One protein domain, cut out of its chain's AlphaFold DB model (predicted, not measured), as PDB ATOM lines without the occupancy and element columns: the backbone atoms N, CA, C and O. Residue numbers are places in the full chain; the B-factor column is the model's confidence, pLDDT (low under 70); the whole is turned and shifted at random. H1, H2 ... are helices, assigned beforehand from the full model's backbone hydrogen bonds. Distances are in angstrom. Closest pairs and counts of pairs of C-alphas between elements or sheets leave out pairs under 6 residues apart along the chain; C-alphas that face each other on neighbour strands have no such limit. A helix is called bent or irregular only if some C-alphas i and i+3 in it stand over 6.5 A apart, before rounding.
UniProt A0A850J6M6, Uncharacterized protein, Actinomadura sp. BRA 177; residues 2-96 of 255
ATOM      1  N   ASP A   2     214.609 184.038 201.217       42.66
ATOM      2  CA  ASP A   2     215.091 182.930 200.406       42.66
ATOM      3  C   ASP A   2     214.588 181.578 200.929       42.66
ATOM      4  O   ASP A   2     214.537 181.348 202.134       42.66
ATOM      5  N   THR A   3     214.229 180.726 199.962       39.34
ATOM      6  CA  THR A   3     213.962 179.279 200.027       39.34
ATOM      7  C   THR A   3     212.927 178.786 201.051       39.34
ATOM      8  O   THR A   3     213.233 178.390 202.173       39.34
ATOM      9  N   ALA A   4     211.674 178.636 200.600       49.06
ATOM     10  CA  ALA A   4     210.755 177.690 201.231       49.06
ATOM     11  C   ALA A   4     211.304 176.262 201.028       49.06
ATOM     12  O   ALA A   4     211.315 175.724 199.920       49.06
ATOM     13  N   TRP A   5     211.835 175.667 202.095       51.78
ATOM     14  CA  TRP A   5     212.343 174.298 202.098       51.78
ATOM     15  C   TRP A   5     211.174 173.309 201.987       51.78
ATOM     16  O   TRP A   5     210.424 173.110 202.936       51.78
ATOM     17  N   ALA A   6     211.032 172.713 200.804       58.94
ATOM     18  CA  ALA A   6     209.965 171.783 200.431       58.94
ATOM     19  C   ALA A   6     210.564 170.455 199.926       58.94
ATOM     20  O   ALA A   6     210.583 170.210 198.723       58.94
ATOM     21  N   PRO A   7     211.248 169.654 200.759       60.66
ATOM     22  CA  PRO A   7     212.051 168.528 200.273       60.66
ATOM     23  C   PRO A   7     211.221 167.292 199.912       60.66
ATOM     24  O   PRO A   7     211.693 166.498 199.109       60.66
ATOM     25  N   TRP A   8     210.034 167.108 200.499       64.19
ATOM     26  CA  TRP A   8     209.255 165.871 200.353       64.19
ATOM     27  C   TRP A   8     208.298 165.933 199.165       64.19
ATOM     28  O   TRP A   8     208.376 165.080 198.287       64.19
ATOM     29  N   SER A   9     207.463 166.976 199.084       59.09
ATOM     30  CA  SER A   9     206.538 167.142 197.952       59.09
ATOM     31  C   SER A   9     207.268 167.408 196.630       59.09
ATOM     32  O   SER A   9     206.773 167.049 195.570       59.09
ATOM     33  N   ALA A  10     208.475 167.985 196.689       60.97
ATOM     34  CA  ALA A  10     209.297 168.230 195.508       60.97
ATOM     35  C   ALA A  10     209.926 166.957 194.918       60.97
ATOM     36  O   ALA A  10     210.491 167.032 193.830       60.97
ATOM     37  N   VAL A  11     209.895 165.820 195.625       68.06
ATOM     38  CA  VAL A  11     210.319 164.524 195.069       68.06
ATOM     39  C   VAL A  11     209.117 163.810 194.461       68.06
ATOM     40  O   VAL A  11     209.177 163.431 193.295       68.06
ATOM     41  N   ASP A  12     208.048 163.653 195.246       79.19
ATOM     42  CA  ASP A  12     206.766 163.074 194.834       79.19
ATOM     43  C   ASP A  12     205.692 163.485 195.858       79.19
ATOM     44  O   ASP A  12     205.797 163.157 197.050       79.19
ATOM     45  N   ARG A  13     204.683 164.251 195.423       85.25
ATOM     46  CA  ARG A  13     203.636 164.756 196.325       85.25
ATOM     47  C   ARG A  13     202.794 163.604 196.854       85.25
ATOM     48  O   ARG A  13     202.493 163.570 198.049       85.25
ATOM     49  N   ASP A  14     202.407 162.685 195.980       88.12
ATOM     50  CA  ASP A  14     201.440 161.648 196.311       88.12
ATOM     51  C   ASP A  14     202.042 160.628 197.283       88.12
ATOM     52  O   ASP A  14     201.375 160.234 198.242       88.12
ATOM     53  N   LEU A  15     203.327 160.284 197.142       89.25
ATOM     54  CA  LEU A  15     204.041 159.455 198.119       89.25
ATOM     55  C   LEU A  15     204.174 160.145 199.483       89.25
ATOM     56  O   LEU A  15     204.002 159.493 200.519       89.25
ATOM     57  N   ALA A  16     204.451 161.453 199.512       90.69
ATOM     58  CA  ALA A  16     204.531 162.206 200.764       90.69
ATOM     59  C   ALA A  16     203.165 162.268 201.475       90.69
ATOM     60  O   ALA A  16     203.079 162.031 202.684       90.69
ATOM     61  N   LEU A  17     202.088 162.522 200.725       93.44
ATOM     62  CA  LEU A  17     200.720 162.526 201.245       93.44
ATOM     63  C   LEU A  17     200.267 161.136 201.696       93.44
ATOM     64  O   LEU A  17     199.675 161.012 202.768       93.44
ATOM     65  N   LEU A  18     200.596 160.088 200.938       94.62
ATOM     66  CA  LEU A  18     200.309 158.708 201.320       94.62
ATOM     67  C   LEU A  18     201.029 158.339 202.620       94.62
ATOM     68  O   LEU A  18     200.423 157.737 203.505       94.62
ATOM     69  N   LYS A  19     202.294 158.750 202.786       94.62
ATOM     70  CA  LYS A  19     203.023 158.594 204.052       94.62
ATOM     71  C   LYS A  19     202.298 159.298 205.197       94.62
ATOM     72  O   LYS A  19     202.142 158.707 206.270       94.62
ATOM     73  N   ALA A  20     201.859 160.540 204.994       96.12
ATOM     74  CA  ALA A  20     201.160 161.299 206.028       96.12
ATOM     75  C   ALA A  20     199.840 160.621 206.428       96.12
ATOM     76  O   ALA A  20     199.622 160.347 207.609       96.12
ATOM     77  N   ALA A  21     199.017 160.243 205.447       96.62
ATOM     78  CA  ALA A  21     197.747 159.557 205.677       96.62
ATOM     79  C   ALA A  21     197.932 158.187 206.348       96.62
ATOM     80  O   ALA A  21     197.278 157.893 207.349       96.62
ATOM     81  N   ALA A  22     198.856 157.358 205.853       96.19
ATOM     82  CA  ALA A  22     199.083 156.017 206.389       96.19
ATOM     83  C   ALA A  22     199.596 156.049 207.837       96.19
ATOM     84  O   ALA A  22     199.161 155.254 208.673       96.19
ATOM     85  N   THR A  23     200.494 156.982 208.164       96.88
ATOM     86  CA  THR A  23     201.039 157.105 209.526       96.88
ATOM     87  C   THR A  23     200.022 157.688 210.507       96.88
ATOM     88  O   THR A  23     199.944 157.211 211.642       96.88
ATOM     89  N   ALA A  24     199.196 158.649 210.080       96.00
ATOM     90  CA  ALA A  24     198.057 159.139 210.860       96.00
ATOM     91  C   ALA A  24     197.037 158.016 211.128       96.00
ATOM     92  O   ALA A  24     196.713 157.741 212.284       96.00
ATOM     93  N   GLN A  25     196.631 157.280 210.087       96.12
ATOM     94  CA  GLN A  25     195.711 156.148 210.210       96.12
ATOM     95  C   GLN A  25     196.267 155.051 211.129       96.12
ATOM     96  O   GLN A  25     195.525 154.489 211.937       96.12
ATOM     97  N   ALA A  26     197.566 154.745 211.053       96.00
ATOM     98  CA  ALA A  26     198.194 153.764 211.934       96.00
ATOM     99  C   ALA A  26     198.155 154.206 213.408       96.00
ATOM    100  O   ALA A  26     197.834 153.400 214.284       96.00
ATOM    101  N   GLN A  27     198.425 155.486 213.681       96.06
ATOM    102  CA  GLN A  27     198.359 156.056 215.030       96.06
ATOM    103  C   GLN A  27     196.929 156.038 215.592       96.06
ATOM    104  O   GLN A  27     196.727 155.656 216.750       96.06
ATOM    105  N   GLU A  28     195.930 156.406 214.783       94.88
ATOM    106  CA  GLU A  28     194.511 156.315 215.156       94.88
ATOM    107  C   GLU A  28     194.113 154.869 215.458       94.88
ATOM    108  O   GLU A  28     193.531 154.591 216.505       94.88
ATOM    109  N   THR A  29     194.497 153.937 214.582       94.50
ATOM    110  CA  THR A  29     194.160 152.513 214.706       94.50
ATOM    111  C   THR A  29     194.745 151.918 215.984       94.50
ATOM    112  O   THR A  29     194.016 151.328 216.779       94.50
ATOM    113  N   VAL A  30     196.041 152.124 216.245       93.06
ATOM    114  CA  VAL A  30     196.687 151.624 217.469       93.06
ATOM    115  C   VAL A  30     196.067 152.256 218.716       93.06
ATOM    116  O   VAL A  30     195.861 151.571 219.721       93.06
ATOM    117  N   SER A  31     195.735 153.548 218.660       92.44
ATOM    118  CA  SER A  31     195.084 154.244 219.773       92.44
ATOM    119  C   SER A  31     193.690 153.685 220.058       92.44
ATOM    120  O   SER A  31     193.377 153.429 221.223       92.44
ATOM    121  N   ALA A  32     192.893 153.433 219.018       92.56
ATOM    122  CA  ALA A  32     191.568 152.833 219.127       92.56
ATOM    123  C   ALA A  32     191.644 151.402 219.671       92.56
ATOM    124  O   ALA A  32     190.992 151.103 220.670       92.56
ATOM    125  N   CYS A  33     192.498 150.543 219.097       90.62
ATOM    126  CA  CYS A  33     192.725 149.181 219.588       90.62
ATOM    127  C   CYS A  33     193.048 149.182 221.085       90.62
ATOM    128  O   CYS A  33     192.434 148.454 221.855       90.62
ATOM    129  N   ARG A  34     193.955 150.063 221.514       88.94
ATOM    130  CA  ARG A  34     194.378 150.165 222.914       88.94
ATOM    131  C   ARG A  34     193.246 150.538 223.864       88.94
ATOM    132  O   ARG A  34     193.160 149.967 224.947       88.94
ATOM    133  N   VAL A  35     192.394 151.486 223.476       90.00
ATOM    134  CA  VAL A  35     191.226 151.886 224.278       90.00
ATOM    135  C   VAL A  35     190.181 150.769 224.308       90.00
ATOM    136  O   VAL A  35     189.662 150.445 225.374       90.00
ATOM    137  N   HIS A  36     189.912 150.138 223.165       89.94
ATOM    138  CA  HIS A  36     188.904 149.083 223.049       89.94
ATOM    139  C   HIS A  36     189.330 147.740 223.659       89.94
ATOM    140  O   HIS A  36     188.467 146.931 223.985       89.94
ATOM    141  N   SER A  37     190.625 147.519 223.902       86.31
ATOM    142  CA  SER A  37     191.118 146.387 224.698       86.31
ATOM    143  C   SER A  37     190.909 146.552 226.211       86.31
ATOM    144  O   SER A  37     191.252 145.644 226.966       86.31
ATOM    145  N   GLY A  38     190.373 147.685 226.681       85.81
ATOM    146  CA  GLY A  38     190.175 147.953 228.107       85.81
ATOM    147  C   GLY A  38     191.490 148.055 228.887       85.81
ATOM    148  O   GLY A  38     192.541 148.359 228.323       85.81
ATOM    149  N   ALA A  39     191.446 147.793 230.200       85.19
ATOM    150  CA  ALA A  39     192.624 147.863 231.073       85.19
ATOM    151  C   ALA A  39     193.833 147.035 230.576       85.19
ATOM    152  O   ALA A  39     194.947 147.562 230.635       85.19
ATOM    153  N   PRO A  40     193.656 145.811 230.027       81.31
ATOM    154  CA  PRO A  40     194.760 145.055 229.447       81.31
ATOM    155  C   PRO A  40     195.552 145.832 228.403       81.31
ATOM    156  O   PRO A  40     196.770 145.838 228.496       81.31
ATOM    157  N   GLY A  41     194.903 146.595 227.515       83.94
ATOM    158  CA  GLY A  41     195.578 147.390 226.477       83.94
ATOM    159  C   GLY A  41     196.621 148.389 227.004       83.94
ATOM    160  O   GLY A  41     197.461 148.873 226.246       83.94
ATOM    161  N   PHE A  42     196.597 148.700 228.302       84.19
ATOM    162  CA  PHE A  42     197.542 149.602 228.960       84.19
ATOM    163  C   PHE A  42     198.672 148.871 229.694       84.19
ATOM    164  O   PHE A  42     199.641 149.526 230.086       84.19
ATOM    165  N   ALA A  43     198.588 147.551 229.864       81.31
ATOM    166  CA  ALA A  43     199.614 146.768 230.536       81.31
ATOM    167  C   ALA A  43     200.945 146.818 229.769       81.31
ATOM    168  O   ALA A  43     200.986 146.849 228.541       81.31
ATOM    169  N   ALA A  44     202.064 146.802 230.495       65.88
ATOM    170  CA  ALA A  44     203.396 146.824 229.885       65.88
ATOM    171  C   ALA A  44     203.695 145.567 229.046       65.88
ATOM    172  O   ALA A  44     204.502 145.624 228.124       65.88
ATOM    173  N   ALA A  45     203.029 144.449 229.359       68.94
ATOM    174  CA  ALA A  45     203.101 143.216 228.581       68.94
ATOM    175  C   ALA A  45     202.417 143.342 227.205       68.94
ATOM    176  O   ALA A  45     202.750 142.589 226.289       68.94
ATOM    177  N   GLU A  46     201.512 144.313 227.033       70.31
ATOM    178  CA  GLU A  46     200.877 144.568 225.747       70.31
ATOM    179  C   GLU A  46     201.795 145.329 224.799       70.31
ATOM    180  O   GLU A  46     202.363 146.381 225.116       70.31
ATOM    181  N   ARG A  47     201.867 144.848 223.557       84.44
ATOM    182  CA  ARG A  47     202.684 145.483 222.511       84.44
ATOM    183  C   ARG A  47     202.046 146.759 221.957       84.44
ATOM    184  O   ARG A  47     202.727 147.529 221.284       84.44
ATOM    185  N   LEU A  48     200.780 147.042 222.282       86.56
ATOM    186  CA  LEU A  48     200.064 148.252 221.848       86.56
ATOM    187  C   LEU A  48     200.736 149.547 222.330       86.56
ATOM    188  O   LEU A  48     200.761 150.532 221.594       86.56
ATOM    189  N   ASN A  49     201.354 149.549 223.517       85.56
ATOM    190  CA  ASN A  49     202.117 150.704 223.999       85.56
ATOM    191  C   ASN A  49     203.368 150.966 223.140       85.56
ATOM    192  O   ASN A  49     203.643 152.115 222.786       85.56
ATOM    193  N   ALA A  50     204.091 149.907 222.763       88.56
ATOM    194  CA  ALA A  50     205.252 150.003 221.882       88.56
ATOM    195  C   ALA A  50     204.848 150.431 220.461       88.56
ATOM    196  O   ALA A  50     205.462 151.333 219.893       88.56
ATOM    197  N   TYR A  51     203.768 149.858 219.918       91.31
ATOM    198  CA  TYR A  51     203.229 150.251 218.614       91.31
ATOM    199  C   TYR A  51     202.755 151.701 218.579       91.31
ATOM    200  O   TYR A  51     202.951 152.374 217.567       91.31
ATOM    201  N   ARG A  52     202.202 152.219 219.681       91.25
ATOM    202  CA  ARG A  52     201.849 153.639 219.786       91.25
ATOM    203  C   ARG A  52     203.098 154.518 219.749       91.25
ATOM    204  O   ARG A  52     203.111 155.535 219.070       91.25
ATOM    205  N   GLY A  53     204.161 154.123 220.452       92.25
ATOM    206  CA  GLY A  53     205.450 154.819 220.383       92.25
ATOM    207  C   GLY A  53     206.021 154.842 218.961       92.25
ATOM    208  O   GLY A  53     206.436 155.895 218.481       92.25
ATOM    209  N   LEU A  54     205.970 153.701 218.268       93.12
ATOM    210  CA  LEU A  54     206.418 153.567 216.883       93.12
ATOM    211  C   LEU A  54     205.614 154.465 215.933       93.12
ATOM    212  O   LEU A  54     206.184 155.301 215.240       93.12
ATOM    213  N   THR A  55     204.290 154.329 215.921       94.56
ATOM    214  CA  THR A  55     203.401 155.106 215.035       94.56
ATOM    215  C   THR A  55     203.446 156.608 215.325       94.56
ATOM    216  O   THR A  55     203.372 157.410 214.395       94.56
ATOM    217  N   HIS A  56     203.671 157.005 216.582       94.81
ATOM    218  CA  HIS A  56     203.918 158.399 216.946       94.81
ATOM    219  C   HIS A  56     205.248 158.928 216.388       94.81
ATOM    220  O   HIS A  56     205.285 160.028 215.840       94.81
ATOM    221  N   ALA A  57     206.332 158.147 216.453       95.81
ATOM    222  CA  ALA A  57     207.619 158.546 215.873       95.81
ATOM    223  C   ALA A  57     207.511 158.788 214.355       95.81
ATOM    224  O   ALA A  57     208.091 159.738 213.826       95.81
ATOM    225  N   TYR A  58     206.703 157.982 213.662       95.25
ATOM    226  CA  TYR A  58     206.456 158.120 212.225       95.25
ATOM    227  C   TYR A  58     205.579 159.314 211.830       95.25
ATOM    228  O   TYR A  58     205.522 159.630 210.644       95.25
ATOM    229  N   GLN A  59     204.988 160.048 212.782       95.38
ATOM    230  CA  GLN A  59     204.411 161.367 212.478       95.38
ATOM    231  C   GLN A  59     205.490 162.350 211.993       95.38
ATOM    232  O   GLN A  59     205.210 163.202 211.160       95.38
ATOM    233  N   ASN A  60     206.733 162.182 212.466       93.56
ATOM    234  CA  ASN A  60     207.878 163.039 212.134       93.56
ATOM    235  C   ASN A  60     208.914 162.338 211.232       93.56
ATOM    236  O   ASN A  60     209.543 162.967 210.379       93.56
ATOM    237  N   ALA A  61     209.129 161.032 211.415       90.88
ATOM    238  CA  ALA A  61     210.115 160.283 210.634       90.88
ATOM    239  C   ALA A  61     209.710 160.188 209.153       90.88
ATOM    240  O   ALA A  61     208.536 160.018 208.835       90.88
ATOM    241  N   GLY A  62     210.684 160.284 208.242       86.62
ATOM    242  CA  GLY A  62     210.421 160.307 206.794       86.62
ATOM    243  C   GLY A  62     209.797 161.614 206.286       86.62
ATOM    244  O   GLY A  62     209.413 161.681 205.126       86.62
ATOM    245  N   GLY A  63     209.722 162.639 207.144       88.88
ATOM    246  CA  GLY A  63     209.130 163.947 206.878       88.88
ATOM    247  C   GLY A  63     207.988 164.235 207.839       88.88
ATOM    248  O   GLY A  63     207.174 163.354 208.090       88.88
ATOM    249  N   ASP A  64     207.937 165.433 208.411       93.75
ATOM    250  CA  ASP A  64     206.874 165.785 209.353       93.75
ATOM    251  C   ASP A  64     205.529 165.920 208.632       93.75
ATOM    252  O   ASP A  64     205.443 166.578 207.593       93.75
ATOM    253  N   ASN A  65     204.489 165.280 209.169       95.25
ATOM    254  CA  ASN A  65     203.172 165.242 208.540       95.25
ATOM    255  C   ASN A  65     202.573 166.646 208.361       95.25
ATOM    256  O   ASN A  65     202.052 166.943 207.287       95.25
ATOM    257  N   GLU A  66     202.691 167.531 209.352       94.00
ATOM    258  CA  GLU A  66     202.156 168.897 209.263       94.00
ATOM    259  C   GLU A  66     202.937 169.742 208.255       94.00
ATOM    260  O   GLU A  66     202.350 170.529 207.505       94.00
ATOM    261  N   LEU A  67     204.258 169.556 208.176       91.06
ATOM    262  CA  LEU A  67     205.070 170.228 207.165       91.06
ATOM    263  C   LEU A  67     204.765 169.719 205.749       91.06
ATOM    264  O   LEU A  67     204.663 170.537 204.836       91.06
ATOM    265  N   ILE A  68     204.554 168.410 205.563       90.81
ATOM    266  CA  ILE A  68     204.117 167.824 204.282       90.81
ATOM    267  C   ILE A  68     202.775 168.425 203.843       90.81
ATOM    268  O   ILE A  68     202.628 168.849 202.692       90.81
ATOM    269  N   LEU A  69     201.801 168.491 204.756       93.25
ATOM    270  CA  LEU A  69     200.482 169.061 204.475       93.25
ATOM    271  C   LEU A  69     200.572 170.559 204.165       93.25
ATOM    272  O   LEU A  69     199.971 171.024 203.199       93.25
ATOM    273  N   SER A  70     201.358 171.309 204.937       90.31
ATOM    274  CA  SER A  70     201.561 172.749 204.733       90.31
ATOM    275  C   SER A  70     202.194 173.061 203.379       90.31
ATOM    276  O   SER A  70     201.800 174.015 202.705       90.31
ATOM    277  N   ASP A  71     203.178 172.262 202.981       85.88
ATOM    278  CA  ASP A  71     203.873 172.401 201.707       85.88
ATOM    279  C   ASP A  71     202.960 172.054 200.523       85.88
ATOM    280  O   ASP A  71     202.821 172.837 199.582       85.88
ATOM    281  N   THR A  72     202.226 170.945 200.638       88.25
ATOM    282  CA  THR A  72     201.202 170.547 199.663       88.25
ATOM    283  C   THR A  72     200.140 171.631 199.501       88.25
ATOM    284  O   THR A  72     199.817 172.022 198.383       88.25
ATOM    285  N   ALA A  73     199.608 172.155 200.607       90.88
ATOM    286  CA  ALA A  73     198.573 173.180 200.565       90.88
ATOM    287  C   ALA A  73     199.056 174.454 199.864       90.88
ATOM    288  O   ALA A  73     198.281 175.101 199.160       90.88
ATOM    289  N   ARG A  74     200.336 174.812 200.039       86.38
ATOM    290  CA  ARG A  74     200.936 175.958 199.351       86.38
ATOM    291  C   ARG A  74     200.982 175.721 197.846       86.38
ATOM    292  O   ARG A  74     200.553 176.595 197.101       86.38
ATOM    293  N   ALA A  75     201.412 174.536 197.414       82.25
ATOM    294  CA  ALA A  75     201.399 174.155 196.003       82.25
ATOM    295  C   ALA A  75     199.975 174.129 195.408       82.25
ATOM    296  O   ALA A  75     199.781 174.515 194.263       82.25
ATOM    297  N   MET A  76     198.966 173.718 196.184       86.62
ATOM    298  CA  MET A  76     197.560 173.702 195.750       86.62
ATOM    299  C   MET A  76     196.930 175.102 195.649       86.62
ATOM    300  O   MET A  76     196.031 175.312 194.831       86.62
ATOM    301  N   ALA A  77     197.339 176.038 196.513       86.00
ATOM    302  CA  ALA A  77     196.807 177.402 196.551       86.00
ATOM    303  C   ALA A  77     197.383 178.291 195.440       86.00
ATOM    304  O   ALA A  77     196.732 179.246 195.015       86.00
ATOM    305  N   ASP A  78     198.595 177.987 194.988       75.75
ATOM    306  CA  ASP A  78     199.341 178.817 194.058       75.75
ATOM    307  C   ASP A  78     198.954 178.529 192.597       75.75
ATOM    308  O   ASP A  78     199.520 177.660 191.936       75.75
ATOM    309  N   ARG A  79     197.930 179.239 192.103       62.09
ATOM    310  CA  ARG A  79     197.369 179.022 190.757       62.09
ATOM    311  C   ARG A  79     198.291 179.475 189.617       62.09
ATOM    312  O   ARG A  79     198.221 178.870 188.555       62.09
ATOM    313  N   ASP A  80     199.137 180.487 189.843       53.25
ATOM    314  CA  ASP A  80     199.910 181.177 188.789       53.25
ATOM    315  C   ASP A  80     201.320 181.674 189.218       53.25
ATOM    316  O   ASP A  80     202.024 182.262 188.400       53.25
ATOM    317  N   ARG A  81     201.752 181.526 190.484       52.25
ATOM    318  CA  ARG A  81     202.896 182.272 191.072       52.25
ATOM    319  C   ARG A  81     203.932 181.445 191.841       52.25
ATOM    320  O   ARG A  81     204.790 182.056 192.491       52.25
ATOM    321  N   TYR A  82     203.947 180.114 191.745       47.56
ATOM    322  CA  TYR A  82     204.976 179.315 192.430       47.56
ATOM    323  C   TYR A  82     206.297 179.393 191.655       47.56
ATOM    324  O   TYR A  82     206.742 178.428 191.041       47.56
ATOM    325  N   ASP A  83     206.903 180.579 191.633       46.84
ATOM    326  CA  ASP A  83     207.950 180.926 190.674       46.84
ATOM    327  C   ASP A  83     209.226 181.491 191.308       46.84
ATOM    328  O   ASP A  83     210.018 182.138 190.640       46.84
ATOM    329  N   THR A  84     209.501 181.275 192.600       44.31
ATOM    330  CA  THR A  84     210.720 181.876 193.197       44.31
ATOM    331  C   THR A  84     211.540 180.988 194.131       44.31
ATOM    332  O   THR A  84     212.260 181.510 194.980       44.31
ATOM    333  N   ALA A  85     211.543 179.658 193.922       39.44
ATOM    334  CA  ALA A  85     212.683 178.826 194.363       39.44
ATOM    335  C   ALA A  85     212.832 177.413 193.756       39.44
ATOM    336  O   ALA A  85     213.903 176.830 193.942       39.44
ATOM    337  N   ARG A  86     211.834 176.782 193.106       45.09
ATOM    338  CA  ARG A  86     211.968 175.328 192.856       45.09
ATOM    339  C   ARG A  86     211.176 174.740 191.687       45.09
ATOM    340  O   ARG A  86     210.401 173.810 191.856       45.09
ATOM    341  N   ALA A  87     211.544 175.135 190.475       42.97
ATOM    342  CA  ALA A  87     211.393 174.318 189.267       42.97
ATOM    343  C   ALA A  87     212.262 173.025 189.289       42.97
ATOM    344  O   ALA A  87     212.802 172.621 188.264       42.97
ATOM    345  N   MET A  88     212.459 172.369 190.447       45.25
ATOM    346  CA  MET A  88     213.307 171.162 190.552       45.25
ATOM    347  C   MET A  88     212.547 169.834 190.451       45.25
ATOM    348  O   MET A  88     213.167 168.784 190.591       45.25
ATOM    349  N   ALA A  89     211.253 169.848 190.140       43.84
ATOM    350  CA  ALA A  89     210.562 168.658 189.658       43.84
ATOM    351  C   ALA A  89     209.393 169.069 188.764       43.84
ATOM    352  O   ALA A  89     208.246 169.132 189.189       43.84
ATOM    353  N   ASP A  90     209.680 169.319 187.490       45.72
ATOM    354  CA  ASP A  90     208.699 169.595 186.429       45.72
ATOM    355  C   ASP A  90     207.774 168.382 186.123       45.72
ATOM    356  O   ASP A  90     207.224 168.260 185.035       45.72
ATOM    357  N   ARG A  91     207.638 167.434 187.065       50.00
ATOM    358  CA  ARG A  91     206.949 166.146 186.897       50.00
ATOM    359  C   ARG A  91     205.675 165.973 187.723       50.00
ATOM    360  O   ARG A  91     204.929 165.058 187.403       50.00
ATOM    361  N   ASP A  92     205.397 166.816 188.718       55.59
ATOM    362  CA  ASP A  92     204.221 166.619 189.585       55.59
ATOM    363  C   ASP A  92     203.575 167.942 190.029       55.59
ATOM    364  O   ASP A  92     203.421 168.248 191.214       55.59
ATOM    365  N   ARG A  93     203.195 168.774 189.049       67.56
ATOM    366  CA  ARG A  93     202.291 169.896 189.334       67.56
ATOM    367  C   ARG A  93     200.952 169.317 189.773       67.56
ATOM    368  O   ARG A  93     200.394 168.465 189.088       67.56
ATOM    369  N   TYR A  94     200.434 169.802 190.899       78.00
ATOM    370  CA  TYR A  94     199.078 169.474 191.319       78.00
ATOM    371  C   TYR A  94     198.086 169.848 190.219       78.00
ATOM    372  O   TYR A  94     198.034 170.997 189.782       78.00
ATOM    373  N   VAL A  95     197.295 168.865 189.794       83.88
ATOM    374  CA  VAL A  95     196.174 169.061 188.880       83.88
ATOM    375  C   VAL A  95     194.894 168.860 189.684       83.88
ATOM    376  O   VAL A  95     194.692 167.774 190.233       83.88
ATOM    377  N   PRO A  96     194.033 169.885 189.795       86.69
ATOM    378  CA  PRO A  96     192.773 169.729 190.498       86.69
ATOM    379  C   PRO A  96     191.877 168.711 189.780       86.69
ATOM    380  O   PRO A  96     191.868 168.679 188.550       86.69
TER     381      PRO A  96
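What this domain is: This is residues 2 to 96 of the 255 residues of an uncharacterized protein of Actinomadura sp. BRA 177 (UniProt A0A850J6M6). A loose rod is built on one long helix, H1; the chain turns through the short H2 at one end and folds back along H1, first as H3 beside the later part of H1, then as H4, which slants across its early part and runs on past its beginning. An irregular tail, residues 78 to 96, loops round at that end of the rod. The printed part has 95 residues with four named helices in the order H1, H2, H3, H4 and no named strand, and its class is all helix. The radius of gyration of the C-alphas is 17.6 A, and the spans are 54 by 25 by 19 A.

How they stand to each other: H1, residues 13 to 36, is the hub, touching three other helices. Its residues 23 to 34 touch H3, residues 48 to 57, at a shallow tilt of 25 degrees, opposite ways; the closest C-alphas, Gln 27 and Thr 55, are 5.1 A apart. Its residues 13 to 20 touch H4, residues 65 to 77, at a steep tilt of 43 degrees, opposite ways; the closest C-alphas, Ala 20 and Asn 65, are 5.1 A apart. H2, residues 39 to 42, touches H1 only at the corner, C-alphas Arg 34 and Gly 41 being closest at 4.7 A, and H3 only at the corner, Gly 41 to Leu 48 at 6.5 A. H4 is apart from H2 and H3. In H1, H3 and H4 every O i to N i+4 pair is within hydrogen-bond range; H2 is too short for one.

Where its parts are: H1 is 34.3 A long from C-alpha 13 at (203.636, 164.756, 196.325). H2 measures 5.6 A, H3 14.1 A, and H4 18.2 A, ending at C-alpha 77, (196.807, 177.402, 196.551).

The domain as a whole: The farthest C-alphas, Ala 45 and Asp 80, are 55.1 A apart. The printed part has no cut, and no link is long. Residues 2 to 11, 44 to 45 and 79 to 93 have pLDDT under 70.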